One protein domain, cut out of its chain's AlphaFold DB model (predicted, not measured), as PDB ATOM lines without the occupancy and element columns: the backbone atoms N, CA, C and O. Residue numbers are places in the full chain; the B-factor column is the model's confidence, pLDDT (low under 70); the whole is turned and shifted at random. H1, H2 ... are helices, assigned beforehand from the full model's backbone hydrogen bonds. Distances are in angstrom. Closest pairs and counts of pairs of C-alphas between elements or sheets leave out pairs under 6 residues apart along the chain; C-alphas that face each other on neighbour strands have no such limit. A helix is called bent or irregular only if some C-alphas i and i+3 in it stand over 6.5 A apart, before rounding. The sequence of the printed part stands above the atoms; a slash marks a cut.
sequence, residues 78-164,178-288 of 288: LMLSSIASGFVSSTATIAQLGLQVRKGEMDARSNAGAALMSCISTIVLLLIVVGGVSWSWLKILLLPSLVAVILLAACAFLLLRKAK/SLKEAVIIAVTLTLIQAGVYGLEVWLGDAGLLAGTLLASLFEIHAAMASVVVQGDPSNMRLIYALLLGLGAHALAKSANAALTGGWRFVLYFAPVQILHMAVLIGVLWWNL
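AT A GLANCE: This is residues 78 to 164 and 178 to 288 of the 288 residues of the protein "DUF4010 domain-containing protein" of uncultured bacterium (UniProt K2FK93). This is a bundle of mostly aligned helices in roughly two layers: H5, H7a and H7b lie side by side in one, H2 and H3 in the other, with the short H1b and H6 beside the two ends of H2. H1a slants across the outside of H2, and H4 packs on H5 and H6. The printed part has 198 residues with seven named helices, H1 to H7 in order, and no named strand; the class is all helix. It is compact, with a radius of gyration of the C-alphas of 16.5 A, and spans 50 by 36 by 28 A.

HOW THE PARTS SIT: Begin with H1, residues 78 to 102, by its hydrogen bonds assigned as one helix but bent: C-alphas 88 and 91 are 9.1 A apart, and its arms H1a, residues 78 to 88, and H1b, residues 91 to 102, stand at a steep tilt of 42 degrees. H2, residues 108 to 131, touches H1a, closest at the C-alphas of Gly 86 and Ser 118, 4.0 A. With H3, residues 135 to 160, H2 makes a hairpin at a shallow tilt of 11 degrees, closest at C-alphas 113 and 156, 4.2 A. H4, residues 179 to 203, and H5, residues 205 to 218, form another hairpin, with C-alphas 196 and 211 closest at 3.9 A. H6, residues 220 to 229, touches H2, with residues 122 to 130 of H2 alone; C-alphas 126 and 221 are closest, 4.6 A. The hub is H7, residues 236 to 286, by its hydrogen bonds assigned as one helix but bent: C-alphas 260 and 263 are 9.5 A apart. Its arms H7a, residues 236 to 260, and H7b, residues 263 to 286, run opposite ways at a shallow tilt of 9 degrees. H7a touches H5, with C-alphas 217 and 249 closest at 4.9 A; H7b touches H3, with C-alphas 144 and 280 closest at 4.8 A. H3 and H4 are apart. Every O i to N i+4 pair is within hydrogen-bond range in H1b, H4, H6 and H7a, against 6 of 7 in H1a, 17 of 20 in H2, 19 of 22 in H3, 9 of 10 in H5 and 16 of 20 in H7b.

IN THESE COORDINATES: Find C-alpha 78 at (225.983, 121.081, 237.190), where H1a begins. H2 and H3 each measure 35.0 A, H4 35.2 A, H7a 36.2 A and H7b 33.7 A. H7b ends at C-alpha 286, (230.245, 148.455, 216.146).

THE WHOLE: The C-alphas farthest apart, of Lys 164 and Trp 202, are 53.2 A apart. Residues 165 to 177 are not printed; C-alphas 164 and 178 are 29.8 A apart across the cut. No link printed whole is long. Mean pLDDT of the printed part is 81.5; 39 residues are under 70, among them 178 to 198.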
ATOM      1  N   LEU A  78     226.486 119.769 236.759       75.50
ATOM      2  CA  LEU A  78     225.983 121.081 237.190       75.50
ATOM      3  C   LEU A  78     225.948 122.103 236.039       75.50
ATOM      4  O   LEU A  78     224.987 122.853 235.889       75.50
ATOM      5  N   MET A  79     226.981 122.102 235.198       79.69
ATOM      6  CA  MET A  79     227.110 123.001 234.051       79.69
ATOM      7  C   MET A  79     226.012 122.715 233.022       79.69
ATOM      8  O   MET A  79     225.256 123.607 232.646       79.69
ATOM      9  N   LEU A  80     225.874 121.448 232.625       75.56
ATOM     10  CA  LEU A  80     224.909 121.062 231.606       75.56
ATOM     11  C   LEU A  80     223.466 121.118 232.112       75.56
ATOM     12  O   LEU A  80     222.582 121.568 231.389       75.56
ATOM     13  N   SER A  81     223.222 120.722 233.366       71.56
ATOM     14  CA  SER A  81     221.890 120.842 233.964       71.56
ATOM     15  C   SER A  81     221.432 122.293 234.052       71.56
ATOM     16  O   SER A  81     220.248 122.547 233.845       71.56
ATOM     17  N   SER A  82     222.351 123.237 234.266       82.19
ATOM     18  CA  SER A  82     222.033 124.666 234.298       82.19
ATOM     19  C   SER A  82     221.781 125.251 232.912       82.19
ATOM     20  O   SER A  82     220.858 126.046 232.771       82.19
ATOM     21  N   ILE A  83     222.518 124.824 231.877       83.31
ATOM     22  CA  ILE A  83     222.190 125.158 230.475       83.31
ATOM     23  C   ILE A  83     220.786 124.640 230.154       83.31
ATOM     24  O   ILE A  83     219.907 125.385 229.723       83.31
ATOM     25  N   ALA A  84     220.534 123.366 230.433       69.88
ATOM     26  CA  ALA A  84     219.253 122.753 230.138       69.88
ATOM     27  C   ALA A  84     218.093 123.365 230.949       69.88
ATOM     28  O   ALA A  84     217.010 123.568 230.417       69.88
ATOM     29  N   SER A  85     218.321 123.726 232.213       65.88
ATOM     30  CA  SER A  85     217.354 124.477 233.026       65.88
ATOM     31  C   SER A  85     217.154 125.907 232.510       65.88
ATOM     32  O   SER A  85     216.039 126.421 232.515       65.88
ATOM     33  N   GLY A  86     218.209 126.533 231.983       72.81
ATOM     34  CA  GLY A  86     218.160 127.859 231.371       72.81
ATOM     35  C   GLY A  86     217.288 127.933 230.119       72.81
ATOM     36  O   GLY A  86     216.720 128.986 229.852       72.81
ATOM     37  N   PHE A  87     217.141 126.821 229.390       72.06
ATOM     38  CA  PHE A  87     216.198 126.710 228.274       72.06
ATOM     39  C   PHE A  87     214.732 126.664 228.721       72.06
ATOM     40  O   PHE A  87     213.852 127.043 227.952       72.06
ATOM     41  N   VAL A  88     214.466 126.221 229.956       67.94
ATOM     42  CA  VAL A  88     213.136 126.320 230.572       67.94
ATOM     43  C   VAL A  88     212.908 127.744 231.062       67.94
ATOM     44  O   VAL A  88     211.985 128.419 230.620       67.94
ATOM     45  N   SER A  89     213.784 128.212 231.953       70.31
ATOM     46  CA  SER A  89     213.864 129.611 232.365       70.31
ATOM     47  C   SER A  89     215.207 129.879 233.038       70.31
ATOM     48  O   SER A  89     215.516 129.352 234.115       70.31
ATOM     49  N   SER A  90     216.015 130.747 232.429       82.94
ATOM     50  CA  SER A  90     217.264 131.215 233.040       82.94
ATOM     51  C   SER A  90     216.982 132.022 234.310       82.94
ATOM     52  O   SER A  90     217.681 131.851 235.305       82.94
ATOM     53  N   THR A  91     215.905 132.811 234.337       77.75
ATOM     54  CA  THR A  91     215.492 133.593 235.512       77.75
ATOM     55  C   THR A  91     215.153 132.698 236.707       77.75
ATOM     56  O   THR A  91     215.674 132.911 237.805       77.75
ATOM     57  N   ALA A  92     214.357 131.644 236.502       65.00
ATOM     58  CA  ALA A  92     214.053 130.681 237.561       65.00
ATOM     59  C   ALA A  92     215.303 129.900 238.002       65.00
ATOM     60  O   ALA A  92     215.517 129.693 239.195       65.00
ATOM     61  N   THR A  93     216.169 129.529 237.054       76.31
ATOM     62  CA  THR A  93     217.424 128.815 237.341       76.31
ATOM     63  C   THR A  93     218.364 129.652 238.217       76.31
ATOM     64  O   THR A  93     218.880 129.150 239.215       76.31
ATOM     65  N   ILE A  94     218.543 130.942 237.902       82.75
ATOM     66  CA  ILE A  94     219.326 131.886 238.717       82.75
ATOM     67  C   ILE A  94     218.739 131.980 240.131       82.75
ATOM     68  O   ILE A  94     219.487 131.915 241.106       82.75
ATOM     69  N   ALA A  95     217.412 132.083 240.243       67.25
ATOM     70  CA  ALA A  95     216.733 132.194 241.527       67.25
ATOM     71  C   ALA A  95     216.920 130.945 242.399       67.25
ATOM     72  O   ALA A  95     217.276 131.052 243.571       67.25
ATOM     73  N   GLN A  96     216.727 129.754 241.828       65.75
ATOM     74  CA  GLN A  96     216.887 128.483 242.537       65.75
ATOM     75  C   GLN A  96     218.329 128.276 243.017       65.75
ATOM     76  O   GLN A  96     218.550 127.952 244.185       65.75
ATOM     77  N   LEU A  97     219.314 128.518 242.145       78.94
ATOM     78  CA  LEU A  97     220.734 128.421 242.494       78.94
ATOM     79  C   LEU A  97     221.134 129.454 243.553       78.94
ATOM     80  O   LEU A  97     221.919 129.133 244.448       78.94
ATOM     81  N   GLY A  98     220.572 130.664 243.486       74.06
ATOM     82  CA  GLY A  98     220.727 131.691 244.511       74.06
ATOM     83  C   GLY A  98     220.156 131.246 245.859       74.06
ATOM     84  O   GLY A  98     220.851 131.301 246.870       74.06
ATOM     85  N   LEU A  99     218.932 130.715 245.888       60.19
ATOM     86  CA  LEU A  99     218.302 130.229 247.121       60.19
ATOM     87  C   LEU A  99     219.119 129.120 247.805       60.19
ATOM     88  O   LEU A  99     219.255 129.152 249.026       60.19
ATOM     89  N   GLN A 100     219.709 128.188 247.047       69.56
ATOM     90  CA  GLN A 100     220.609 127.157 247.596       69.56
ATOM     91  C   GLN A 100     221.843 127.770 248.278       69.56
ATOM     92  O   GLN A 100     222.252 127.340 249.355       69.56
ATOM     93  N   VAL A 101     222.417 128.819 247.679       84.44
ATOM     94  CA  VAL A 101     223.545 129.556 248.271       84.44
ATOM     95  C   VAL A 101     223.114 130.279 249.542       84.44
ATOM     96  O   VAL A 101     223.815 130.233 250.550       84.44
ATOM     97  N   ARG A 102     221.940 130.918 249.527       73.25
ATOM     98  CA  ARG A 102     221.410 131.654 250.680       73.25
ATOM     99  C   ARG A 102     221.087 130.744 251.865       73.25
ATOM    100  O   ARG A 102     221.264 131.164 253.004       73.25
ATOM    101  N   LYS A 103     220.658 129.507 251.604       73.31
ATOM    102  CA  LYS A 103     220.451 128.468 252.625       73.31
ATOM    103  C   LYS A 103     221.754 127.851 253.148       73.31
ATOM    104  O   LYS A 103     221.713 127.097 254.111       73.31
ATOM    105  N   GLY A 104     222.900 128.163 252.536       80.69
ATOM    106  CA  GLY A 104     224.196 127.585 252.896       80.69
ATOM    107  C   GLY A 104     224.394 126.145 252.412       80.69
ATOM    108  O   GLY A 104     225.350 125.496 252.825       80.69
ATOM    109  N   GLU A 105     223.517 125.648 251.537       74.12
ATOM    110  CA  GLU A 105     223.577 124.286 250.989       74.12
ATOM    111  C   GLU A 105     224.686 124.154 249.934       74.12
ATOM    112  O   GLU A 105     225.261 123.081 249.759       74.12
ATOM    113  N   MET A 106     224.997 125.252 249.233       83.31
ATOM    114  CA  MET A 106     225.927 125.281 248.105       83.31
ATOM    115  C   MET A 106     226.845 126.509 248.133       83.31
ATOM    116  O   MET A 106     226.509 127.565 248.665       83.31
ATOM    117  N   ASP A 107     228.017 126.380 247.508       90.56
ATOM    118  CA  ASP A 107     228.997 127.460 247.395       90.56
ATOM    119  C   ASP A 107     228.576 128.533 246.368       90.56
ATOM    120  O   ASP A 107     228.197 128.233 245.231       90.56
ATOM    121  N   ALA A 108     228.713 129.803 246.759       92.88
ATOM    122  CA  ALA A 108     228.295 130.959 245.967       92.88
ATOM    123  C   ALA A 108     228.996 131.047 244.606       92.88
ATOM    124  O   ALA A 108     228.367 131.386 243.606       92.88
ATOM    125  N   ARG A 109     230.295 130.738 244.555       94.00
ATOM    126  CA  ARG A 109     231.098 130.838 243.332       94.00
ATOM    127  C   ARG A 109     230.675 129.779 242.317       94.00
ATOM    128  O   ARG A 109     230.474 130.088 241.145       94.00
ATOM    129  N   SER A 110     230.529 128.543 242.783       90.81
ATOM    130  CA  SER A 110     230.139 127.389 241.968       90.81
ATOM    131  C   SER A 110     228.744 127.587 241.365       90.81
ATOM    132  O   SER A 110     228.566 127.477 240.151       90.81
ATOM    133  N   ASN A 111     227.773 127.977 242.197       89.56
ATOM    134  CA  ASN A 111     226.404 128.223 241.751       89.56
ATOM    135  C   ASN A 111     226.290 129.470 240.865       89.56
ATOM    136  O   ASN A 111     225.458 129.484 239.964       89.56
ATOM    137  N   ALA A 112     227.122 130.501 241.057       95.00
ATOM    138  CA  ALA A 112     227.156 131.647 240.146       95.00
ATOM    139  C   ALA A 112     227.650 131.234 238.752       95.00
ATOM    140  O   ALA A 112     227.061 131.629 237.749       95.00
ATOM    141  N   GLY A 113     228.676 130.380 238.675       94.06
ATOM    142  CA  GLY A 113     229.122 129.789 237.411       94.06
ATOM    143  C   GLY A 113     228.025 128.959 236.738       94.06
ATOM    144  O   GLY A 113     227.780 129.115 235.547       94.06
ATOM    145  N   ALA A 114     227.306 128.139 237.504       90.62
ATOM    146  CA  ALA A 114     226.151 127.382 237.020       90.62
ATOM    147  C   ALA A 114     225.033 128.308 236.491       90.62
ATOM    148  O   ALA A 114     224.534 128.130 235.380       90.62
ATOM    149  N   ALA A 115     224.710 129.373 237.225       90.50
ATOM    150  CA  ALA A 115     223.722 130.368 236.824       90.50
ATOM    151  C   ALA A 115     224.118 131.092 235.524       90.50
ATOM    152  O   ALA A 115     223.277 131.266 234.644       90.50
ATOM    153  N   LEU A 116     225.396 131.439 235.349       96.44
ATOM    154  CA  LEU A 116     225.917 132.029 234.108       96.44
ATOM    155  C   LEU A 116     225.816 131.067 232.916       96.44
ATOM    156  O   LEU A 116     225.532 131.499 231.804       96.44
ATOM    157  N   MET A 117     225.963 129.759 233.138       93.12
ATOM    158  CA  MET A 117     225.734 128.761 232.086       93.12
ATOM    159  C   MET A 117     224.275 128.752 231.615       93.12
ATOM    160  O   MET A 117     224.025 128.594 230.425       93.12
ATOM    161  N   SER A 118     223.311 129.017 232.504       88.75
ATOM    162  CA  SER A 118     221.903 129.186 232.104       88.75
ATOM    163  C   SER A 118     221.683 130.395 231.182       88.75
ATOM    164  O   SER A 118     220.766 130.385 230.362       88.75
ATOM    165  N   CYS A 119     222.533 131.426 231.268       94.38
ATOM    166  CA  CYS A 119     222.454 132.601 230.401       94.38
ATOM    167  C   CYS A 119     222.920 132.310 228.967       94.38
ATOM    168  O   CYS A 119     222.459 132.985 228.049       94.38
ATOM    169  N   ILE A 120     223.747 131.278 228.747       94.00
ATOM    170  CA  ILE A 120     224.080 130.806 227.391       94.00
ATOM    171  C   ILE A 120     222.796 130.380 226.673       94.00
ATOM    172  O   ILE A 120     222.572 130.767 225.529       94.00
ATOM    173  N   SER A 121     221.908 129.665 227.367       87.56
ATOM    174  CA  SER A 121     220.609 129.244 226.833       87.56
ATOM    175  C   SER A 121     219.733 130.429 226.438       87.56
ATOM    176  O   SER A 121     219.055 130.363 225.420       87.56
ATOM    177  N   THR A 122     219.787 131.537 227.183       90.31
ATOM    178  CA  THR A 122     219.083 132.776 226.817       90.31
ATOM    179  C   THR A 122     219.585 133.348 225.493       90.31
ATOM    180  O   THR A 122     218.764 133.713 224.658       90.31
ATOM    181  N   ILE A 123     220.903 133.401 225.275       93.62
ATOM    182  CA  ILE A 123     221.469 133.895 224.010       93.62
ATOM    183  C   ILE A 123     221.132 132.948 222.854       93.62
ATOM    184  O   ILE A 123     220.763 133.395 221.772       93.62
ATOM    185  N   VAL A 124     221.196 131.636 223.086       90.69
ATOM    186  CA  VAL A 124     220.821 130.641 222.074       90.69
ATOM    187  C   VAL A 124     219.337 130.759 221.714       90.69
ATOM    188  O   VAL A 124     219.015 130.836 220.534       90.69
ATOM    189  N   LEU A 125     218.434 130.843 222.698       83.56
ATOM    190  CA  LEU A 125     217.000 131.053 222.455       83.56
ATOM    191  C   LEU A 125     216.733 132.357 221.711       83.56
ATOM    192  O   LEU A 125     215.931 132.362 220.784       83.56
ATOM    193  N   LEU A 126     217.423 133.439 222.079       89.12
ATOM    194  CA  LEU A 126     217.333 134.710 221.372       89.12
ATOM    195  C   LEU A 126     217.679 134.537 219.885       89.12
ATOM    196  O   LEU A 126     216.890 134.941 219.037       89.12
ATOM    197  N   LEU A 127     218.804 133.894 219.561       90.44
ATOM    198  CA  LEU A 127     219.205 133.647 218.171       90.44
ATOM    199  C   LEU A 127     218.207 132.761 217.420       90.44
ATOM    200  O   LEU A 127     217.898 133.043 216.266       90.44
ATOM    201  N   ILE A 128     217.685 131.711 218.060       83.31
ATOM    202  CA  ILE A 128     216.687 130.825 217.447       83.31
ATOM    203  C   ILE A 128     215.397 131.605 217.150       83.31
ATOM    204  O   ILE A 128     214.870 131.516 216.043       83.31
ATOM    205  N   VAL A 129     214.898 132.381 218.116       78.44
ATOM    206  CA  VAL A 129     213.672 133.178 217.968       78.44
ATOM    207  C   VAL A 129     213.839 134.222 216.872       78.44
ATOM    208  O   VAL A 129     213.020 134.288 215.960       78.44
ATOM    209  N   VAL A 130     214.929 134.988 216.909       86.12
ATOM    210  CA  VAL A 130     215.209 136.012 215.901       86.12
ATOM    211  C   VAL A 130     215.400 135.388 214.517       86.12
ATOM    212  O   VAL A 130     214.796 135.851 213.553       86.12
ATOM    213  N   GLY A 131     216.170 134.303 214.410       85.69
ATOM    214  CA  GLY A 131     216.398 133.594 213.149       85.69
ATOM    215  C   GLY A 131     215.141 132.951 212.563       85.69
ATOM    216  O   GLY A 131     215.034 132.821 211.347       85.69
ATOM    217  N   GLY A 132     214.171 132.594 213.408       79.88
ATOM    218  CA  GLY A 132     212.866 132.084 212.988       79.88
ATOM    219  C   GLY A 132     211.907 133.148 212.439       79.88
ATOM    220  O   GLY A 132     210.881 132.771 211.860       79.88
ATOM    221  N   VAL A 133     212.226 134.435 212.630       81.19
ATOM    222  CA  VAL A 133     211.433 135.589 212.174       81.19
ATOM    223  C   VAL A 133     212.138 136.338 211.042       81.19
ATOM    224  O   VAL A 133     211.534 136.552 209.995       81.19
ATOM    225  N   SER A 134     213.408 136.725 211.212       86.25
ATOM    226  CA  SER A 134     214.143 137.523 210.224       86.25
ATOM    227  C   SER A 134     215.607 137.106 210.090       86.25
ATOM    228  O   SER A 134     216.408 137.185 211.025       86.25
ATOM    229  N   TRP A 135     215.979 136.732 208.865       90.44
ATOM    230  CA  TRP A 135     217.356 136.384 208.517       90.44
ATOM    231  C   TRP A 135     218.308 137.589 208.574       90.44
ATOM    232  O   TRP A 135     219.478 137.424 208.923       90.44
ATOM    233  N   SER A 136     217.822 138.803 208.274       92.12
ATOM    234  CA  SER A 136     218.615 140.041 208.356       92.12
ATOM    235  C   SER A 136     219.106 140.289 209.781       92.12
ATOM    236  O   SER A 136     220.302 140.466 210.003       92.12
ATOM    237  N   TRP A 137     218.199 140.214 210.760       93.12
ATOM    238  CA  TRP A 137     218.538 140.389 212.172       93.12
ATOM    239  C   TRP A 137     219.496 139.313 212.681       93.12
ATOM    240  O   TRP A 137     220.439 139.624 213.410       93.12
ATOM    241  N   LEU A 138     219.298 138.056 212.266       93.50
ATOM    242  CA  LEU A 138     220.174 136.962 212.675       93.50
ATOM    243  C   LEU A 138     221.627 137.205 212.254       93.50
ATOM    244  O   LEU A 138     222.525 136.999 213.066       93.50
ATOM    245  N   LYS A 139     221.870 137.666 211.018       93.38
ATOM    246  CA  LYS A 139     223.231 137.933 210.519       93.38
ATOM    247  C   LYS A 139     223.982 138.932 211.393       93.38
ATOM    248  O   LYS A 139     225.144 138.699 211.713       93.38
ATOM    249  N   ILE A 140     223.311 140.012 211.783       93.75
ATOM    250  CA  ILE A 140     223.924 141.087 212.569       93.75
ATOM    251  C   ILE A 140     224.128 140.639 214.023       93.75
ATOM    252  O   ILE A 140     225.133 140.974 214.640       93.75
ATOM    253  N   LEU A 141     223.221 139.822 214.568       94.06
ATOM    254  CA  LEU A 141     223.305 139.339 215.950       94.06
ATOM    255  C   LEU A 141     224.248 138.151 216.152       94.06
ATOM    256  O   LEU A 141     224.694 137.929 217.279       94.06
ATOM    257  N   LEU A 142     224.572 137.392 215.102       94.50
ATOM    258  CA  LEU A 142     225.336 136.150 215.221       94.50
ATOM    259  C   LEU A 142     226.738 136.385 215.799       94.50
ATOM    260  O   LEU A 142     227.103 135.765 216.797       94.50
ATOM    261  N   LEU A 143     227.510 137.300 215.203       95.44
ATOM    262  CA  LEU A 143     228.877 137.589 215.638       95.44
ATOM    263  C   LEU A 143     228.927 138.169 217.071       95.44
ATOM    264  O   LEU A 143     229.634 137.584 217.897       95.44
ATOM    265  N   PRO A 144     228.161 139.226 217.426       95.75
ATOM    266  CA  PRO A 144     228.100 139.727 218.801       95.75
ATOM    267  C   PRO A 144     227.720 138.649 219.821       95.75
ATOM    268  O   PRO A 144     228.323 138.558 220.893       95.75
ATOM    269  N   SER A 145     226.752 137.796 219.473       95.44
ATOM    270  CA  SER A 145     226.278 136.727 220.355       95.44
ATOM    271  C   SER A 145     227.335 135.647 220.578       95.44
ATOM    272  O   SER A 145     227.503 135.191 221.706       95.44
ATOM    273  N   LEU A 146     228.087 135.256 219.542       95.62
ATOM    274  CA  LEU A 146     229.167 134.274 219.672       95.62
ATOM    275  C   LEU A 146     230.287 134.778 220.584       95.62
ATOM    276  O   LEU A 146     230.720 134.050 221.478       95.62
ATOM    277  N   VAL A 147     230.720 136.031 220.408       96.38
ATOM    278  CA  VAL A 147     231.752 136.642 221.261       96.38
ATOM    279  C   VAL A 147     231.285 136.681 222.719       96.38
ATOM    280  O   VAL A 147     232.024 136.272 223.620       96.38
ATOM    281  N   ALA A 148     230.039 137.099 222.955       95.56
ATOM    282  CA  ALA A 148     229.452 137.140 224.288       95.56
ATOM    283  C   ALA A 148     229.333 135.745 224.927       95.56
ATOM    284  O   ALA A 148     229.664 135.583 226.101       95.56
ATOM    285  N   VAL A 149     228.921 134.724 224.164       94.94
ATOM    286  CA  VAL A 149     228.816 133.334 224.643       94.94
ATOM    287  C   VAL A 149     230.182 132.752 224.987       94.94
ATOM    288  O   VAL A 149     230.304 132.100 226.021       94.94
ATOM    289  N   ILE A 150     231.215 132.995 224.176       95.94
ATOM    290  CA  ILE A 150     232.576 132.509 224.455       95.94
ATOM    291  C   ILE A 150     233.097 133.114 225.761       95.94
ATOM    292  O   ILE A 150     233.588 132.386 226.626       95.94
ATOM    293  N   LEU A 151     232.944 134.430 225.934       96.31
ATOM    294  CA  LEU A 151     233.328 135.122 227.162       96.31
ATOM    295  C   LEU A 151     232.568 134.571 228.377       96.31
ATOM    296  O   LEU A 151     233.175 134.227 229.394       96.31
ATOM    297  N   LEU A 152     231.245 134.447 228.255       94.12
ATOM    298  CA  LEU A 152     230.373 133.929 229.302       94.12
ATOM    299  C   LEU A 152     230.757 132.497 229.696       94.12
ATOM    300  O   LEU A 152     230.925 132.212 230.881       94.12
ATOM    301  N   ALA A 153     230.962 131.616 228.714       92.88
ATOM    302  CA  ALA A 153     231.363 130.231 228.925       92.88
ATOM    303  C   ALA A 153     232.743 130.130 229.587       92.88
ATOM    304  O   ALA A 153     232.911 129.351 230.526       92.88
ATOM    305  N   ALA A 154     233.717 130.942 229.160       95.06
ATOM    306  CA  ALA A 154     235.051 130.973 229.753       95.06
ATOM    307  C   ALA A 154     235.005 131.404 231.228       95.06
ATOM    308  O   ALA A 154     235.535 130.711 232.100       95.06
ATOM    309  N   CYS A 155     234.319 132.508 231.539       94.94
ATOM    310  CA  CYS A 155     234.168 132.985 232.912       94.94
ATOM    311  C   CYS A 155     233.416 131.977 233.789       94.94
ATOM    312  O   CYS A 155     233.860 131.658 234.895       94.94
ATOM    313  N   ALA A 156     232.311 131.429 233.290       92.19
ATOM    314  CA  ALA A 156     231.518 130.453 234.018       92.19
ATOM    315  C   ALA A 156     232.306 129.149 234.267       92.19
ATOM    316  O   ALA A 156     232.270 128.608 235.374       92.19
ATOM    317  N   PHE A 157     233.120 128.701 233.305       90.06
ATOM    318  CA  PHE A 157     234.041 127.576 233.484       90.06
ATOM    319  C   PHE A 157     235.093 127.855 234.570       90.06
ATOM    320  O   PHE A 157     235.344 127.008 235.427       90.06
ATOM    321  N   LEU A 158     235.673 129.061 234.619       92.06
ATOM    322  CA  LEU A 158     236.636 129.451 235.664       92.06
ATOM    323  C   LEU A 158     236.030 129.511 237.075       92.06
ATOM    324  O   LEU A 158     236.754 129.352 238.074       92.06
ATOM    325  N   LEU A 159     234.726 129.761 237.176       91.25
ATOM    326  CA  LEU A 159     233.983 129.706 238.433       91.25
ATOM    327  C   LEU A 159     233.693 128.256 238.842       91.25
ATOM    328  O   LEU A 159     233.885 127.920 240.010       91.25
ATOM    329  N   LEU A 160     233.354 127.396 237.878       87.25
ATOM    330  CA  LEU A 160     233.015 125.986 238.085       87.25
ATOM    331  C   LEU A 160     234.224 125.049 238.238       87.25
ATOM    332  O   LEU A 160     234.092 123.998 238.851       87.25
ATOM    333  N   ARG A 161     235.420 125.410 237.753       82.81
ATOM    334  CA  ARG A 161     236.601 124.512 237.751       82.81
ATOM    335  C   ARG A 161     237.047 124.017 239.131       82.81
ATOM    336  O   ARG A 161     237.783 123.043 239.222       82.81
ATOM    337  N   LYS A 162     236.679 124.739 240.196       76.38
ATOM    338  CA  LYS A 162     236.981 124.384 241.595       76.38
ATOM    339  C   LYS A 162     235.748 123.881 242.350       76.38
ATOM    340  O   LYS A 162     235.834 123.678 243.559       76.38
ATOM    341  N   ALA A 163     234.616 123.725 241.665       73.19
ATOM    342  CA  ALA A 163     233.414 123.191 242.272       73.19
ATOM    343  C   ALA A 163     233.698 121.759 242.725       73.19
ATOM    344  O   ALA A 163     234.237 120.943 241.971       73.19
ATOM    345  N   LYS A 164     233.358 121.460 243.979       65.62
ATOM    346  CA  LYS A 164     233.362 120.076 244.440       65.62
ATOM    347  C   LYS A 164     232.343 119.301 243.602       65.62
ATOM    348  O   LYS A 164     231.319 119.884 243.234       65.62
ATOM    349  N   SER A 178     206.964 120.651 232.853       49.03
ATOM    350  CA  SER A 178     205.687 120.913 233.516       49.03
ATOM    351  C   SER A 178     204.811 121.704 232.548       49.03
ATOM    352  O   SER A 178     205.039 122.893 232.339       49.03
ATOM    353  N   LEU A 179     203.802 121.064 231.941       47.94
ATOM    354  CA  LEU A 179     202.828 121.739 231.060       47.94
ATOM    355  C   LEU A 179     202.233 122.975 231.715       47.94
ATOM    356  O   LEU A 179     202.024 123.989 231.063       47.94
ATOM    357  N   LYS A 180     201.970 122.882 233.018       46.22
ATOM    358  CA  LYS A 180     201.424 123.981 233.800       46.22
ATOM    359  C   LYS A 180     202.398 125.156 233.837       46.22
ATOM    360  O   LYS A 180     201.981 126.278 233.581       46.22
ATOM    361  N   GLU A 181     203.679 124.912 234.105       44.22
ATOM    362  CA  GLU A 181     204.707 125.960 234.090       44.22
ATOM    363  C   GLU A 181     204.939 126.508 232.682       44.22
ATOM    364  O   GLU A 181     205.000 127.720 232.515       44.22
ATOM    365  N   ALA A 182     204.982 125.650 231.660       45.53
ATOM    366  CA  ALA A 182     205.145 126.071 230.274       45.53
ATOM    367  C   ALA A 182     203.966 126.924 229.781       45.53
ATOM    368  O   ALA A 182     204.184 127.948 229.143       45.53
ATOM    369  N   VAL A 183     202.726 126.555 230.123       49.72
ATOM    370  CA  VAL A 183     201.524 127.348 229.825       49.72
ATOM    371  C   VAL A 183     201.537 128.660 230.602       49.72
ATOM    372  O   VAL A 183     201.258 129.699 230.014       49.72
ATOM    373  N   ILE A 184     201.897 128.652 231.889       48.69
ATOM    374  CA  ILE A 184     202.023 129.885 232.681       48.69
ATOM    375  C   ILE A 184     203.054 130.818 232.044       48.69
ATOM    376  O   ILE A 184     202.769 132.001 231.877       48.69
ATOM    377  N   ILE A 185     204.217 130.300 231.641       47.12
ATOM    378  CA  ILE A 185     205.249 131.077 230.952       47.12
ATOM    379  C   ILE A 185     204.701 131.600 229.621       47.12
ATOM    380  O   ILE A 185     204.736 132.802 229.399       47.12
ATOM    381  N   ALA A 186     204.120 130.751 228.774       47.91
ATOM    382  CA  ALA A 186     203.578 131.138 227.470       47.91
ATOM    383  C   ALA A 186     202.497 132.224 227.567       47.91
ATOM    384  O   ALA A 186     202.542 133.216 226.840       47.91
ATOM    385  N   VAL A 187     201.551 132.064 228.495       52.81
ATOM    386  CA  VAL A 187     200.495 133.045 228.773       52.81
ATOM    387  C   VAL A 187     201.103 134.339 229.296       52.81
ATOM    388  O   VAL A 187     200.737 135.410 228.826       52.81
ATOM    389  N   THR A 188     202.071 134.258 230.211       49.44
ATOM    390  CA  THR A 188     202.760 135.440 230.747       49.44
ATOM    391  C   THR A 188     203.513 136.185 229.643       49.44
ATOM    392  O   THR A 188     203.367 137.396 229.528       49.44
ATOM    393  N   LEU A 189     204.249 135.482 228.775       49.59
ATOM    394  CA  LEU A 189     204.948 136.071 227.629       49.59
ATOM    395  C   LEU A 189     203.975 136.712 226.633       49.59
ATOM    396  O   LEU A 189     204.235 137.811 226.154       49.59
ATOM    397  N   THR A 190     202.839 136.062 226.371       53.41
ATOM    398  CA  THR A 190     201.793 136.582 225.478       53.41
ATOM    399  C   THR A 190     201.151 137.843 226.053       53.41
ATOM    400  O   THR A 190     200.979 138.826 225.338       53.41
ATOM    401  N   LEU A 191     200.838 137.855 227.353       57.91
ATOM    402  CA  LEU A 191     200.300 139.031 228.042       57.91
ATOM    403  C   LEU A 191     201.300 140.186 228.049       57.91
ATOM    404  O   LEU A 191     200.920 141.330 227.817       57.91
ATOM    405  N   ILE A 192     202.579 139.884 228.275       56.28
ATOM    406  CA  ILE A 192     203.656 140.867 228.210       56.28
ATOM    407  C   ILE A 192     203.751 141.451 226.793       56.28
ATOM    408  O   ILE A 192     203.728 142.669 226.658       56.28
ATOM    409  N   GLN A 193     203.790 140.623 225.741       53.12
ATOM    410  CA  GLN A 193     203.838 141.082 224.343       53.12
ATOM    411  C   GLN A 193     202.616 141.921 223.958       53.12
ATOM    412  O   GLN A 193     202.772 142.988 223.366       53.12
ATOM    413  N   ALA A 194     201.416 141.488 224.350       61.12
ATOM    414  CA  ALA A 194     200.193 142.257 224.150       61.12
ATOM    415  C   ALA A 194     200.250 143.610 224.882       61.12
ATOM    416  O   ALA A 194     199.815 144.623 224.339       61.12
ATOM    417  N   GLY A 195     200.836 143.643 226.083       61.12
ATOM    418  CA  GLY A 195     201.078 144.870 226.839       61.12
ATOM    419  C   GLY A 195     202.067 145.817 226.151       61.12
ATOM    420  O   GLY A 195     201.789 147.009 226.065       61.12
ATOM    421  N   VAL A 196     203.183 145.301 225.618       61.72
ATOM    422  CA  VAL A 196     204.170 146.096 224.859       61.72
ATOM    423  C   VAL A 196     203.537 146.733 223.632       61.72
ATOM    424  O   VAL A 196     203.671 147.936 223.429       61.72
ATOM    425  N   TYR A 197     202.815 145.941 222.843       63.25
ATOM    426  CA  TYR A 197     202.144 146.441 221.650       63.25
ATOM    427  C   TYR A 197     201.024 147.429 221.993       63.25
ATOM    428  O   TYR A 197     200.899 148.470 221.357       63.25
ATOM    429  N   GLY A 198     200.245 147.163 223.046       69.12
ATOM    430  CA  GLY A 198     199.233 148.103 223.527       69.12
ATOM    431  C   GLY A 198     199.833 149.449 223.944       69.12
ATOM    432  O   GLY A 198     199.291 150.497 223.591       69.12
ATOM    433  N   LEU A 199     200.980 149.428 224.633       71.81
ATOM    434  CA  LEU A 199     201.740 150.631 224.977       71.81
ATOM    435  C   LEU A 199     202.219 151.365 223.723       71.81
ATOM    436  O   LEU A 199     202.083 152.581 223.662       71.81
ATOM    437  N   GLU A 200     202.740 150.659 222.721       71.00
ATOM    438  CA  GLU A 200     203.147 151.249 221.440       71.00
ATOM    439  C   GLU A 200     201.976 151.916 220.708       71.00
ATOM    440  O   GLU A 200     202.100 153.049 220.256       71.00
ATOM    441  N   VAL A 201     200.809 151.272 220.644       75.75
ATOM    442  CA  VAL A 201     199.624 151.853 219.994       75.75
ATOM    443  C   VAL A 201     199.180 153.148 220.688       75.75
ATOM    444  O   VAL A 201     198.729 154.078 220.024       75.75
ATOM    445  N   TRP A 202     199.307 153.223 222.016       75.00
ATOM    446  CA  TRP A 202     198.848 154.371 222.807       75.00
ATOM    447  C   TRP A 202     199.883 155.494 222.931       75.00
ATOM    448  O   TRP A 202     199.513 156.666 222.956       75.00
ATOM    449  N   LEU A 203     201.168 155.151 223.047       80.50
ATOM    450  CA  LEU A 203     202.261 156.090 223.328       80.50
ATOM    451  C   LEU A 203     203.272 156.208 222.173       80.50
ATOM    452  O   LEU A 203     204.286 156.894 222.315       80.50
ATOM    453  N   GLY A 204     203.029 155.544 221.042       78.75
ATOM    454  CA  GLY A 204     203.929 155.512 219.890       78.75
ATOM    455  C   GLY A 204     205.299 154.933 220.245       78.75
ATOM    456  O   GLY A 204     205.420 153.974 221.010       78.75
ATOM    457  N   ASP A 205     206.355 155.571 219.741       74.00
ATOM    458  CA  ASP A 205     207.747 155.152 219.946       74.00
ATOM    459  C   ASP A 205     208.134 155.034 221.433       74.00
ATOM    460  O   ASP A 205     208.875 154.131 221.822       74.00
ATOM    461  N   ALA A 206     207.602 155.908 222.295       77.69
ATOM    462  CA  ALA A 206     207.846 155.831 223.736       77.69
ATOM    463  C   ALA A 206     207.221 154.569 224.353       77.69
ATOM    464  O   ALA A 206     207.800 153.964 225.257       77.69
ATOM    465  N   GLY A 207     206.064 154.152 223.837       73.06
ATOM    466  CA  GLY A 207     205.371 152.933 224.237       73.06
ATOM    467  C   GLY A 207     206.110 151.667 223.830       73.06
ATOM    468  O   GLY A 207     206.262 150.766 224.653       73.06
ATOM    469  N   LEU A 208     206.656 151.638 222.611       72.25
ATOM    470  CA  LEU A 208     207.512 150.549 222.141       72.25
ATOM    471  C   LEU A 208     208.754 150.390 223.024       72.25
ATOM    472  O   LEU A 208     209.074 149.281 223.458       72.25
ATOM    473  N   LEU A 209     209.448 151.491 223.323       75.38
ATOM    474  CA  LEU A 209     210.648 151.467 224.161       75.38
ATOM    475  C   LEU A 209     210.326 151.041 225.598       75.38
ATOM    476  O   LEU A 209     210.985 150.151 226.137       75.38
ATOM    477  N   ALA A 210     209.296 151.632 226.209       69.81
ATOM    478  CA  ALA A 210     208.876 151.298 227.569       69.81
ATOM    479  C   ALA A 210     208.387 149.846 227.673       69.81
ATOM    480  O   ALA A 210     208.768 149.127 228.597       69.81
ATOM    481  N   GLY A 211     207.594 149.391 226.706       65.56
ATOM    482  CA  GLY A 211     207.113 148.021 226.643       65.56
ATOM    483  C   GLY A 211     208.256 147.029 226.441       65.56
ATOM    484  O   GLY A 211     208.361 146.067 227.196       65.56
ATOM    485  N   THR A 212     209.171 147.288 225.503       66.69
ATOM    486  CA  THR A 212     210.338 146.421 225.267       66.69
ATOM    487  C   THR A 212     211.221 146.332 226.506       66.69
ATOM    488  O   THR A 212     211.656 145.236 226.860       66.69
ATOM    489  N   LEU A 213     211.443 147.448 227.209       74.81
ATOM    490  CA  LEU A 213     212.140 147.465 228.494       74.81
ATOM    491  C   LEU A 213     211.432 146.559 229.507       74.81
ATOM    492  O   LEU A 213     212.048 145.620 230.008       74.81
ATOM    493  N   LEU A 214     210.138 146.785 229.757       68.25
ATOM    494  CA  LEU A 214     209.342 146.008 230.712       68.25
ATOM    495  C   LEU A 214     209.291 144.516 230.369       68.25
ATOM    496  O   LEU A 214     209.447 143.682 231.254       68.25
ATOM    497  N   ALA A 215     209.123 144.163 229.098       65.12
ATOM    498  CA  ALA A 215     209.136 142.777 228.650       65.12
ATOM    499  C   ALA A 215     210.505 142.123 228.838       65.12
ATOM    500  O   ALA A 215     210.601 140.987 229.308       65.12
ATOM    501  N   SER A 216     211.571 142.865 228.532       74.31
ATOM    502  CA  SER A 216     212.940 142.387 228.686       74.31
ATOM    503  C   SER A 216     213.322 142.150 230.144       74.31
ATOM    504  O   SER A 216     214.209 141.343 230.398       74.31
ATOM    505  N   LEU A 217     212.653 142.777 231.120       70.44
ATOM    506  CA  LEU A 217     212.871 142.457 232.538       70.44
ATOM    507  C   LEU A 217     212.535 140.991 232.851       70.44
ATOM    508  O   LEU A 217     213.174 140.398 233.718       70.44
ATOM    509  N   PHE A 218     211.564 140.407 232.146       67.75
ATOM    510  CA  PHE A 218     211.167 139.014 232.330       67.75
ATOM    511  C   PHE A 218     211.992 138.096 231.436       67.75
ATOM    512  O   PHE A 218     212.795 137.304 231.927       67.75
ATOM    513  N   GLU A 219     211.824 138.222 230.120       73.06
ATOM    514  CA  GLU A 219     212.474 137.353 229.146       73.06
ATOM    515  C   GLU A 219     212.751 138.101 227.845       73.06
ATOM    516  O   GLU A 219     211.855 138.532 227.116       73.06
ATOM    517  N   ILE A 220     214.037 138.214 227.526       81.38
ATOM    518  CA  ILE A 220     214.492 138.996 226.382       81.38
ATOM    519  C   ILE A 220     214.077 138.409 225.035       81.38
ATOM    520  O   ILE A 220     213.769 139.153 224.116       81.38
ATOM    521  N   HIS A 221     214.037 137.086 224.891       76.88
ATOM    522  CA  HIS A 221     213.728 136.455 223.606       76.88
ATOM    523  C   HIS A 221     212.304 136.799 223.136       76.88
ATOM    524  O   HIS A 221     212.093 137.043 221.951       76.88
ATOM    525  N   ALA A 222     211.350 136.915 224.065       67.31
ATOM    526  CA  ALA A 222     209.993 137.357 223.769       67.31
ATOM    527  C   ALA A 222     209.927 138.847 223.402       67.31
ATOM    528  O   ALA A 222     209.234 139.203 222.451       67.31
ATOM    529  N   ALA A 223     210.665 139.705 224.113       72.81
ATOM    530  CA  ALA A 223     210.751 141.131 223.799       72.81
ATOM    531  C   ALA A 223     211.425 141.385 222.438       72.81
ATOM    532  O   ALA A 223     211.043 142.282 221.692       72.81
ATOM    533  N   MET A 224     212.421 140.574 222.079       82.62
ATOM    534  CA  MET A 224     213.113 140.713 220.800       82.62
ATOM    535  C   MET A 224     212.299 140.163 219.639       82.62
ATOM    536  O   MET A 224     212.371 140.727 218.553       82.62
ATOM    537  N   ALA A 225     211.465 139.143 219.862       72.31
ATOM    538  CA  ALA A 225     210.482 138.726 218.866       72.31
ATOM    539  C   ALA A 225     209.580 139.901 218.455       72.31
ATOM    540  O   ALA A 225     209.432 140.149 217.264       72.31
ATOM    541  N   SER A 226     209.048 140.670 219.417       69.06
ATOM    542  CA  SER A 226     208.202 141.827 219.092       69.06
ATOM    543  C   SER A 226     208.958 142.917 218.332       69.06
ATOM    544  O   SER A 226     208.413 143.456 217.379       69.06
ATOM    545  N   VAL A 227     210.217 143.198 218.684       82.19
ATOM    546  CA  VAL A 227     211.037 144.199 217.973       82.19
ATOM    547  C   VAL A 227     211.350 143.753 216.540       82.19
ATOM    548  O   VAL A 227     211.239 144.538 215.604       82.19
ATOM    549  N   VAL A 228     211.721 142.487 216.349       85.00
ATOM    550  CA  VAL A 228     212.140 141.951 215.044       85.00
ATOM    551  C   VAL A 228     210.968 141.802 214.071       85.00
ATOM    552  O   VAL A 228     211.154 141.975 212.869       85.00
ATOM    553  N   VAL A 229     209.761 141.519 214.568       79.62
ATOM    554  CA  VAL A 229     208.542 141.453 213.741       79.62
ATOM    555  C   VAL A 229     208.160 142.827 213.171       79.62
ATOM    556  O   VAL A 229     207.550 142.900 212.110       79.62
ATOM    557  N   GLN A 230     208.544 143.926 213.826       78.31
ATOM    558  CA  GLN A 230     208.173 145.279 213.395       78.31
ATOM    559  C   GLN A 230     208.948 145.793 212.177       78.31
ATOM    560  O   GLN A 230     208.525 146.769 211.557       78.31
ATOM    561  N   GLY A 231     210.080 145.181 211.818       84.81
ATOM    562  CA  GLY A 231     210.834 145.601 210.640       84.81
ATOM    563  C   GLY A 231     212.284 145.138 210.608       84.81
ATOM    564  O   GLY A 231     212.723 144.308 211.398       84.81
ATOM    565  N   ASP A 232     213.033 145.682 209.655       88.06
ATOM    566  CA  ASP A 232     214.435 145.350 209.395       88.06
ATOM    567  C   ASP A 232     215.399 146.169 210.296       88.06
ATOM    568  O   ASP A 232     215.052 147.286 210.701       88.06
ATOM    569  N   PRO A 233     216.608 145.657 210.616       88.31
ATOM    570  CA  PRO A 233     217.619 146.358 211.424       88.31
ATOM    571  C   PRO A 233     218.055 147.732 210.896       88.31
ATOM    572  O   PRO A 233     218.661 148.494 211.644       88.31
ATOM    573  N   SER A 234     217.731 148.087 209.649       88.19
ATOM    574  CA  SER A 234     217.910 149.451 209.119       88.19
ATOM    575  C   SER A 234     217.134 150.534 209.889       88.19
ATOM    576  O   SER A 234     217.503 151.710 209.845       88.19
ATOM    577  N   ASN A 235     216.079 150.175 210.629       90.12
ATOM    578  CA  ASN A 235     215.359 151.114 211.486       90.12
ATOM    579  C   ASN A 235     216.068 151.283 212.840       90.12
ATOM    580  O   ASN A 235     215.935 150.457 213.746       90.12
ATOM    581  N   MET A 236     216.750 152.418 213.012       89.25
ATOM    582  CA  MET A 236     217.518 152.734 214.223       89.25
ATOM    583  C   MET A 236     216.681 152.701 215.518       89.25
ATOM    584  O   MET A 236     217.210 152.423 216.593       89.25
ATOM    585  N   ARG A 237     215.360 152.920 215.446       88.81
ATOM    586  CA  ARG A 237     214.477 152.800 216.623       88.81
ATOM    587  C   ARG A 237     214.406 151.364 217.142       88.81
ATOM    588  O   ARG A 237     214.457 151.156 218.352       88.81
ATOM    589  N   LEU A 238     214.355 150.382 216.239       90.12
ATOM    590  CA  LEU A 238     214.342 148.960 216.596       90.12
ATOM    591  C   LEU A 238     215.684 148.534 217.196       90.12
ATOM    592  O   LEU A 238     215.715 147.775 218.163       90.12
ATOM    593  N   ILE A 239     216.789 149.086 216.685       92.38
ATOM    594  CA  ILE A 239     218.115 148.918 217.291       92.38
ATOM    595  C   ILE A 239     218.111 149.421 218.734       92.38
ATOM    596  O   ILE A 239     218.493 148.680 219.634       92.38
ATOM    597  N   TYR A 240     217.647 150.647 218.991       90.81
ATOM    598  CA  TYR A 240     217.609 151.170 220.359       90.81
ATOM    599  C   TYR A 240     216.724 150.330 221.283       90.81
ATOM    600  O   TYR A 240     217.135 150.048 222.409       90.81
ATOM    601  N   ALA A 241     215.560 149.876 220.810       88.62
ATOM    602  CA  ALA A 241     214.690 148.978 221.567       88.62
ATOM    603  C   ALA A 241     215.408 147.666 221.941       88.62
ATOM    604  O   ALA A 241     215.362 147.242 223.098       88.62
ATOM    605  N   LEU A 242     216.144 147.070 220.996       91.69
ATOM    606  CA  LEU A 242     216.961 145.874 221.216       91.69
ATOM    607  C   LEU A 242     218.072 146.111 222.247       91.69
ATOM    608  O   LEU A 242     218.207 145.335 223.192       91.69
ATOM    609  N   LEU A 243     218.856 147.183 222.103       93.94
ATOM    610  CA  LEU A 243     219.974 147.488 223.005       93.94
ATOM    611  C   LEU A 243     219.503 147.766 224.434       93.94
ATOM    612  O   LEU A 243     220.084 147.257 225.396       93.94
ATOM    613  N   LEU A 244     218.426 148.540 224.574       91.00
ATOM    614  CA  LEU A 244     217.810 148.822 225.865       91.00
ATOM    615  C   LEU A 244     217.226 147.553 226.487       91.00
ATOM    616  O   LEU A 244     217.425 147.321 227.679       91.00
ATOM    617  N   GLY A 245     216.582 146.696 225.691       90.38
ATOM    618  CA  GLY A 245     216.083 145.401 226.145       90.38
ATOM    619  C   GLY A 245     217.197 144.477 226.650       90.38
ATOM    620  O   GLY A 245     217.106 143.939 227.755       90.38
ATOM    621  N   LEU A 246     218.297 144.361 225.899       93.88
ATOM    622  CA  LEU A 246     219.508 143.632 226.301       93.88
ATOM    623  C   LEU A 246     220.052 144.140 227.644       93.88
ATOM    624  O   LEU A 246     220.280 143.347 228.563       93.88
ATOM    625  N   GLY A 247     220.212 145.457 227.788       94.75
ATOM    626  CA  GLY A 247     220.694 146.075 229.023       94.75
ATOM    627  C   GLY A 247     219.754 145.839 230.209       94.75
ATOM    628  O   GLY A 247     220.189 145.390 231.271       94.75
ATOM    629  N   ALA A 248     218.455 146.072 230.020       91.50
ATOM    630  CA  ALA A 248     217.449 145.891 231.060       91.50
ATOM    631  C   ALA A 248     217.361 144.435 231.535       91.50
ATOM    632  O   ALA A 248     217.307 144.181 232.738       91.50
ATOM    633  N   HIS A 249     217.446 143.471 230.616       92.50
ATOM    634  CA  HIS A 249     217.464 142.053 230.965       92.50
ATOM    635  C   HIS A 249     218.719 141.663 231.766       92.50
ATOM    636  O   HIS A 249     218.645 140.894 232.729       92.50
ATOM    637  N   ALA A 250     219.884 142.219 231.412       95.25
ATOM    638  CA  ALA A 250     221.128 142.005 232.156       95.25
ATOM    639  C   ALA A 250     221.020 142.499 233.610       95.25
ATOM    640  O   ALA A 250     221.446 141.809 234.546       95.25
ATOM    641  N   LEU A 251     220.414 143.675 233.795       94.81
ATOM    642  CA  LEU A 251     220.152 144.262 235.107       94.81
ATOM    643  C   LEU A 251     219.132 143.440 235.896       94.81
ATOM    644  O   LEU A 251     219.384 143.125 237.057       94.81
ATOM    645  N   ALA A 252     218.034 143.019 235.265       86.88
ATOM    646  CA  ALA A 252     217.000 142.204 235.900       86.88
ATOM    647  C   ALA A 252     217.564 140.881 236.441       86.88
ATOM    648  O   ALA A 252     217.331 140.528 237.598       86.88
ATOM    649  N   LYS A 253     218.397 140.184 235.657       90.44
ATOM    650  CA  LYS A 253     219.081 138.962 236.114       90.44
ATOM    651  C   LYS A 253     220.037 139.215 237.275       90.44
ATOM    652  O   LYS A 253     220.092 138.417 238.210       90.44
ATOM    653  N   SER A 254     220.769 140.325 237.236       95.25
ATOM    654  CA  SER A 254     221.684 140.714 238.314       95.25
ATOM    655  C   SER A 254     220.927 141.043 239.606       95.25
ATOM    656  O   SER A 254     221.335 140.612 240.685       95.25
ATOM    657  N   ALA A 255     219.783 141.727 239.501       86.25
ATOM    658  CA  ALA A 255     218.888 141.992 240.623       86.25
ATOM    659  C   ALA A 255     218.294 140.693 241.191       86.25
ATOM    660  O   ALA A 255     218.345 140.470 242.399       86.25
ATOM    661  N   ASN A 256     217.813 139.788 240.333       74.88
ATOM    662  CA  ASN A 256     217.309 138.479 240.746       74.88
ATOM    663  C   ASN A 256     218.374 137.667 241.505       74.88
ATOM    664  O   ASN A 256     218.098 137.115 242.572       74.88
ATOM    665  N   ALA A 257     219.616 137.652 241.010       83.19
ATOM    666  CA  ALA A 257     220.740 137.026 241.702       83.19
ATOM    667  C   ALA A 257     220.991 137.649 243.089       83.19
ATOM    668  O   ALA A 257     221.186 136.921 244.064       83.19
ATOM    669  N   ALA A 258     220.938 138.979 243.206       81.81
ATOM    670  CA  ALA A 258     221.097 139.671 244.487       81.81
ATOM    671  C   ALA A 258     219.990 139.311 245.490       81.81
ATOM    672  O   ALA A 258     220.282 138.997 246.644       81.81
ATOM    673  N   LEU A 259     218.730 139.322 245.045       71.00
ATOM    674  CA  LEU A 259     217.560 139.071 245.892       71.00
ATOM    675  C   LEU A 259     217.508 137.624 246.398       71.00
ATOM    676  O   LEU A 259     217.142 137.373 247.549       71.00
ATOM    677  N   THR A 260     217.889 136.667 245.553       67.12
ATOM    678  CA  THR A 260     217.751 135.236 245.858       67.12
ATOM    679  C   THR A 260     218.993 134.663 246.533       67.12
ATOM    680  O   THR A 260     218.856 133.966 247.536       67.12
ATOM    681  N   GLY A 261     220.196 134.993 246.043       73.94
ATOM    682  CA  GLY A 261     221.471 134.444 246.524       73.94
ATOM    683  C   GLY A 261     222.293 135.344 247.444       73.94
ATOM    684  O   GLY A 261     223.289 134.893 248.011       73.94
ATOM    685  N   GLY A 262     221.889 136.602 247.624       81.81
ATOM    686  CA  GLY A 262     222.583 137.554 248.486       81.81
ATOM    687  C   GLY A 262     223.932 138.031 247.934       81.81
ATOM    688  O   GLY A 262     224.313 137.768 246.791       81.81
ATOM    689  N   TRP A 263     224.677 138.755 248.776       93.31
ATOM    690  CA  TRP A 263     225.855 139.529 248.364       93.31
ATOM    691  C   TRP A 263     226.978 138.686 247.739       93.31
ATOM    692  O   TRP A 263     227.536 139.044 246.705       93.31
ATOM    693  N   ARG A 264     227.302 137.526 248.325       93.56
ATOM    694  CA  ARG A 264     228.401 136.679 247.821       93.56
ATOM    695  C   ARG A 264     228.083 136.085 246.450       93.56
ATOM    696  O   ARG A 264     228.983 135.965 245.629       93.56
ATOM    697  N   PHE A 265     226.825 135.728 246.200       92.00
ATOM    698  CA  PHE A 265     226.392 135.176 244.919       92.00
ATOM    699  C   PHE A 265     226.409 136.239 243.816       92.00
ATOM    700  O   PHE A 265     227.013 136.025 242.764       92.00
ATOM    701  N   VAL A 266     225.825 137.415 244.080       95.06
ATOM    702  CA  VAL A 266     225.781 138.502 243.092       95.06
ATOM    703  C   VAL A 266     227.174 139.023 242.740       95.06
ATOM    704  O   VAL A 266     227.418 139.323 241.576       95.06
ATOM    705  N   LEU A 267     228.122 139.044 243.684       97.00
ATOM    706  CA  LEU A 267     229.505 139.452 243.409       97.00
ATOM    707  C   LEU A 267     230.218 138.556 242.387       97.00
ATOM    708  O   LEU A 267     231.064 139.045 241.642       97.00
ATOM    709  N   TYR A 268     229.897 137.261 242.333       96.75
ATOM    710  CA  TYR A 268     230.444 136.365 241.309       96.75
ATOM    711  C   TYR A 268     229.628 136.388 240.012       96.75
ATOM    712  O   TYR A 268     230.196 136.216 238.936       96.75
ATOM    713  N   PHE A 269     228.311 136.593 240.103       97.31
ATOM    714  CA  PHE A 269     227.400 136.539 238.960       97.31
ATOM    715  C   PHE A 269     227.341 137.856 238.169       97.31
ATOM    716  O   PHE A 269     227.607 137.871 236.967       97.31
ATOM    717  N   ALA A 270     227.002 138.969 238.826       97.19
ATOM    718  CA  ALA A 270     226.649 140.226 238.167       97.19
ATOM    719  C   ALA A 270     227.779 140.836 237.322       97.19
ATOM    720  O   ALA A 270     227.481 141.268 236.211       97.19
ATOM    721  N   PRO A 271     229.063 140.841 237.740       97.69
ATOM    722  CA  PRO A 271     230.123 141.402 236.904       97.69
ATOM    723  C   PRO A 271     230.254 140.680 235.562       97.69
ATOM    724  O   PRO A 271     230.374 141.325 234.526       97.69
ATOM    725  N   VAL A 272     230.165 139.346 235.559       97.31
ATOM    726  CA  VAL A 272     230.217 138.546 234.325       97.31
ATOM    727  C   VAL A 272     228.934 138.727 233.511       97.31
ATOM    728  O   VAL A 272     228.987 138.878 232.288       97.31
ATOM    729  N   GLN A 273     227.775 138.758 234.179       97.25
ATOM    730  CA  GLN A 273     226.480 138.985 233.539       97.25
ATOM    731  C   GLN A 273     226.425 140.345 232.826       97.25
ATOM    732  O   GLN A 273     225.968 140.431 231.693       97.25
ATOM    733  N   ILE A 274     226.913 141.406 233.464       97.56
ATOM    734  CA  ILE A 274     226.949 142.748 232.880       97.56
ATOM    735  C   ILE A 274     228.002 142.806 231.774       97.56
ATOM    736  O   ILE A 274     227.714 143.311 230.693       97.56
ATOM    737  N   LEU A 275     229.195 142.246 232.003       97.44
ATOM    738  CA  LEU A 275     230.288 142.308 231.037       97.44
ATOM    739  C   LEU A 275     229.939 141.618 229.714       97.44
ATOM    740  O   LEU A 275     230.129 142.222 228.664       97.44
ATOM    741  N   HIS A 276     229.413 140.387 229.726       96.25
ATOM    742  CA  HIS A 276     229.102 139.713 228.458       96.25
ATOM    743  C   HIS A 276     227.965 140.404 227.690       96.25
ATOM    744  O   HIS A 276     228.014 140.446 226.463       96.25
ATOM    745  N   MET A 277     226.989 141.001 228.384       96.12
ATOM    746  CA  MET A 277     225.922 141.773 227.736       96.12
ATOM    747  C   MET A 277     226.440 143.099 227.188       96.12
ATOM    748  O   MET A 277     226.068 143.481 226.085       96.12
ATOM    749  N   ALA A 278     227.339 143.773 227.907       96.75
ATOM    750  CA  ALA A 278     228.008 144.973 227.417       96.75
ATOM    751  C   ALA A 278     228.873 144.673 226.183       96.75
ATOM    752  O   ALA A 278     228.873 145.455 225.240       96.75
ATOM    753  N   VAL A 279     229.559 143.525 226.153       96.94
ATOM    754  CA  VAL A 279     230.305 143.064 224.972       96.94
ATOM    755  C   VAL A 279     229.361 142.764 223.811       96.94
ATOM    756  O   VAL A 279     229.634 143.205 222.701       96.94
ATOM    757  N   LEU A 280     228.234 142.086 224.050       96.31
ATOM    758  CA  LEU A 280     227.225 141.853 223.014       96.31
ATOM    759  C   LEU A 280     226.728 143.185 222.434       96.31
ATOM    760  O   LEU A 280     226.786 143.380 221.227       96.31
ATOM    761  N   ILE A 281     226.304 144.113 223.294       96.00
ATOM    762  CA  ILE A 281     225.821 145.447 222.912       96.00
ATOM    763  C   ILE A 281     226.902 146.235 222.163       96.00
ATOM    764  O   ILE A 281     226.616 146.818 221.123       96.00
ATOM    765  N   GLY A 282     228.139 146.237 222.659       95.94
ATOM    766  CA  GLY A 282     229.244 146.992 222.073       95.94
ATOM    767  C   GLY A 282     229.683 146.447 220.715       95.94
ATOM    768  O   GLY A 282     229.868 147.218 219.779       95.94
ATOM    769  N   VAL A 283     229.802 145.121 220.580       95.44
ATOM    770  CA  VAL A 283     230.128 144.483 219.295       95.44
ATOM    771  C   VAL A 283     228.977 144.667 218.313       95.44
ATOM    772  O   VAL A 283     229.231 144.954 217.150       95.44
ATOM    773  N   LEU A 284     227.725 144.553 218.762       94.00
ATOM    774  CA  LEU A 284     226.562 144.834 217.924       94.00
ATOM    775  C   LEU A 284     226.602 146.275 217.411       94.00
ATOM    776  O   LEU A 284     226.561 146.469 216.206       94.00
ATOM    777  N   TRP A 285     226.772 147.259 218.298       93.06
ATOM    778  CA  TRP A 285     226.851 148.675 217.929       93.06
ATOM    779  C   TRP A 285     227.977 148.978 216.938       93.06
ATOM    780  O   TRP A 285     227.809 149.803 216.052       93.06
ATOM    781  N   TRP A 286     229.116 148.297 217.064       91.56
ATOM    782  CA  TRP A 286     230.245 148.455 216.146       91.56
ATOM    783  C   TRP A 286     229.992 147.877 214.743       91.56
ATOM    784  O   TRP A 286     230.671 148.259 213.795       91.56
ATOM    785  N   ASN A 287     229.065 146.923 214.610       85.38
ATOM    786  CA  ASN A 287     228.750 146.241 213.349       85.38
ATOM    787  C   ASN A 287     227.485 146.784 212.652       85.38
ATOM    788  O   ASN A 287     227.079 146.212 211.638       85.38
ATOM    789  N   LEU A 288     226.856 147.828 213.203       85.00
ATOM    790  CA  LEU A 288     225.733 148.555 212.600       85.00
ATOM    791  C   LEU A 288     226.236 149.688 211.704       85.00
ATOM    792  O   LEU A 288     225.610 149.887 210.641       85.00
TER     793      LEU A 288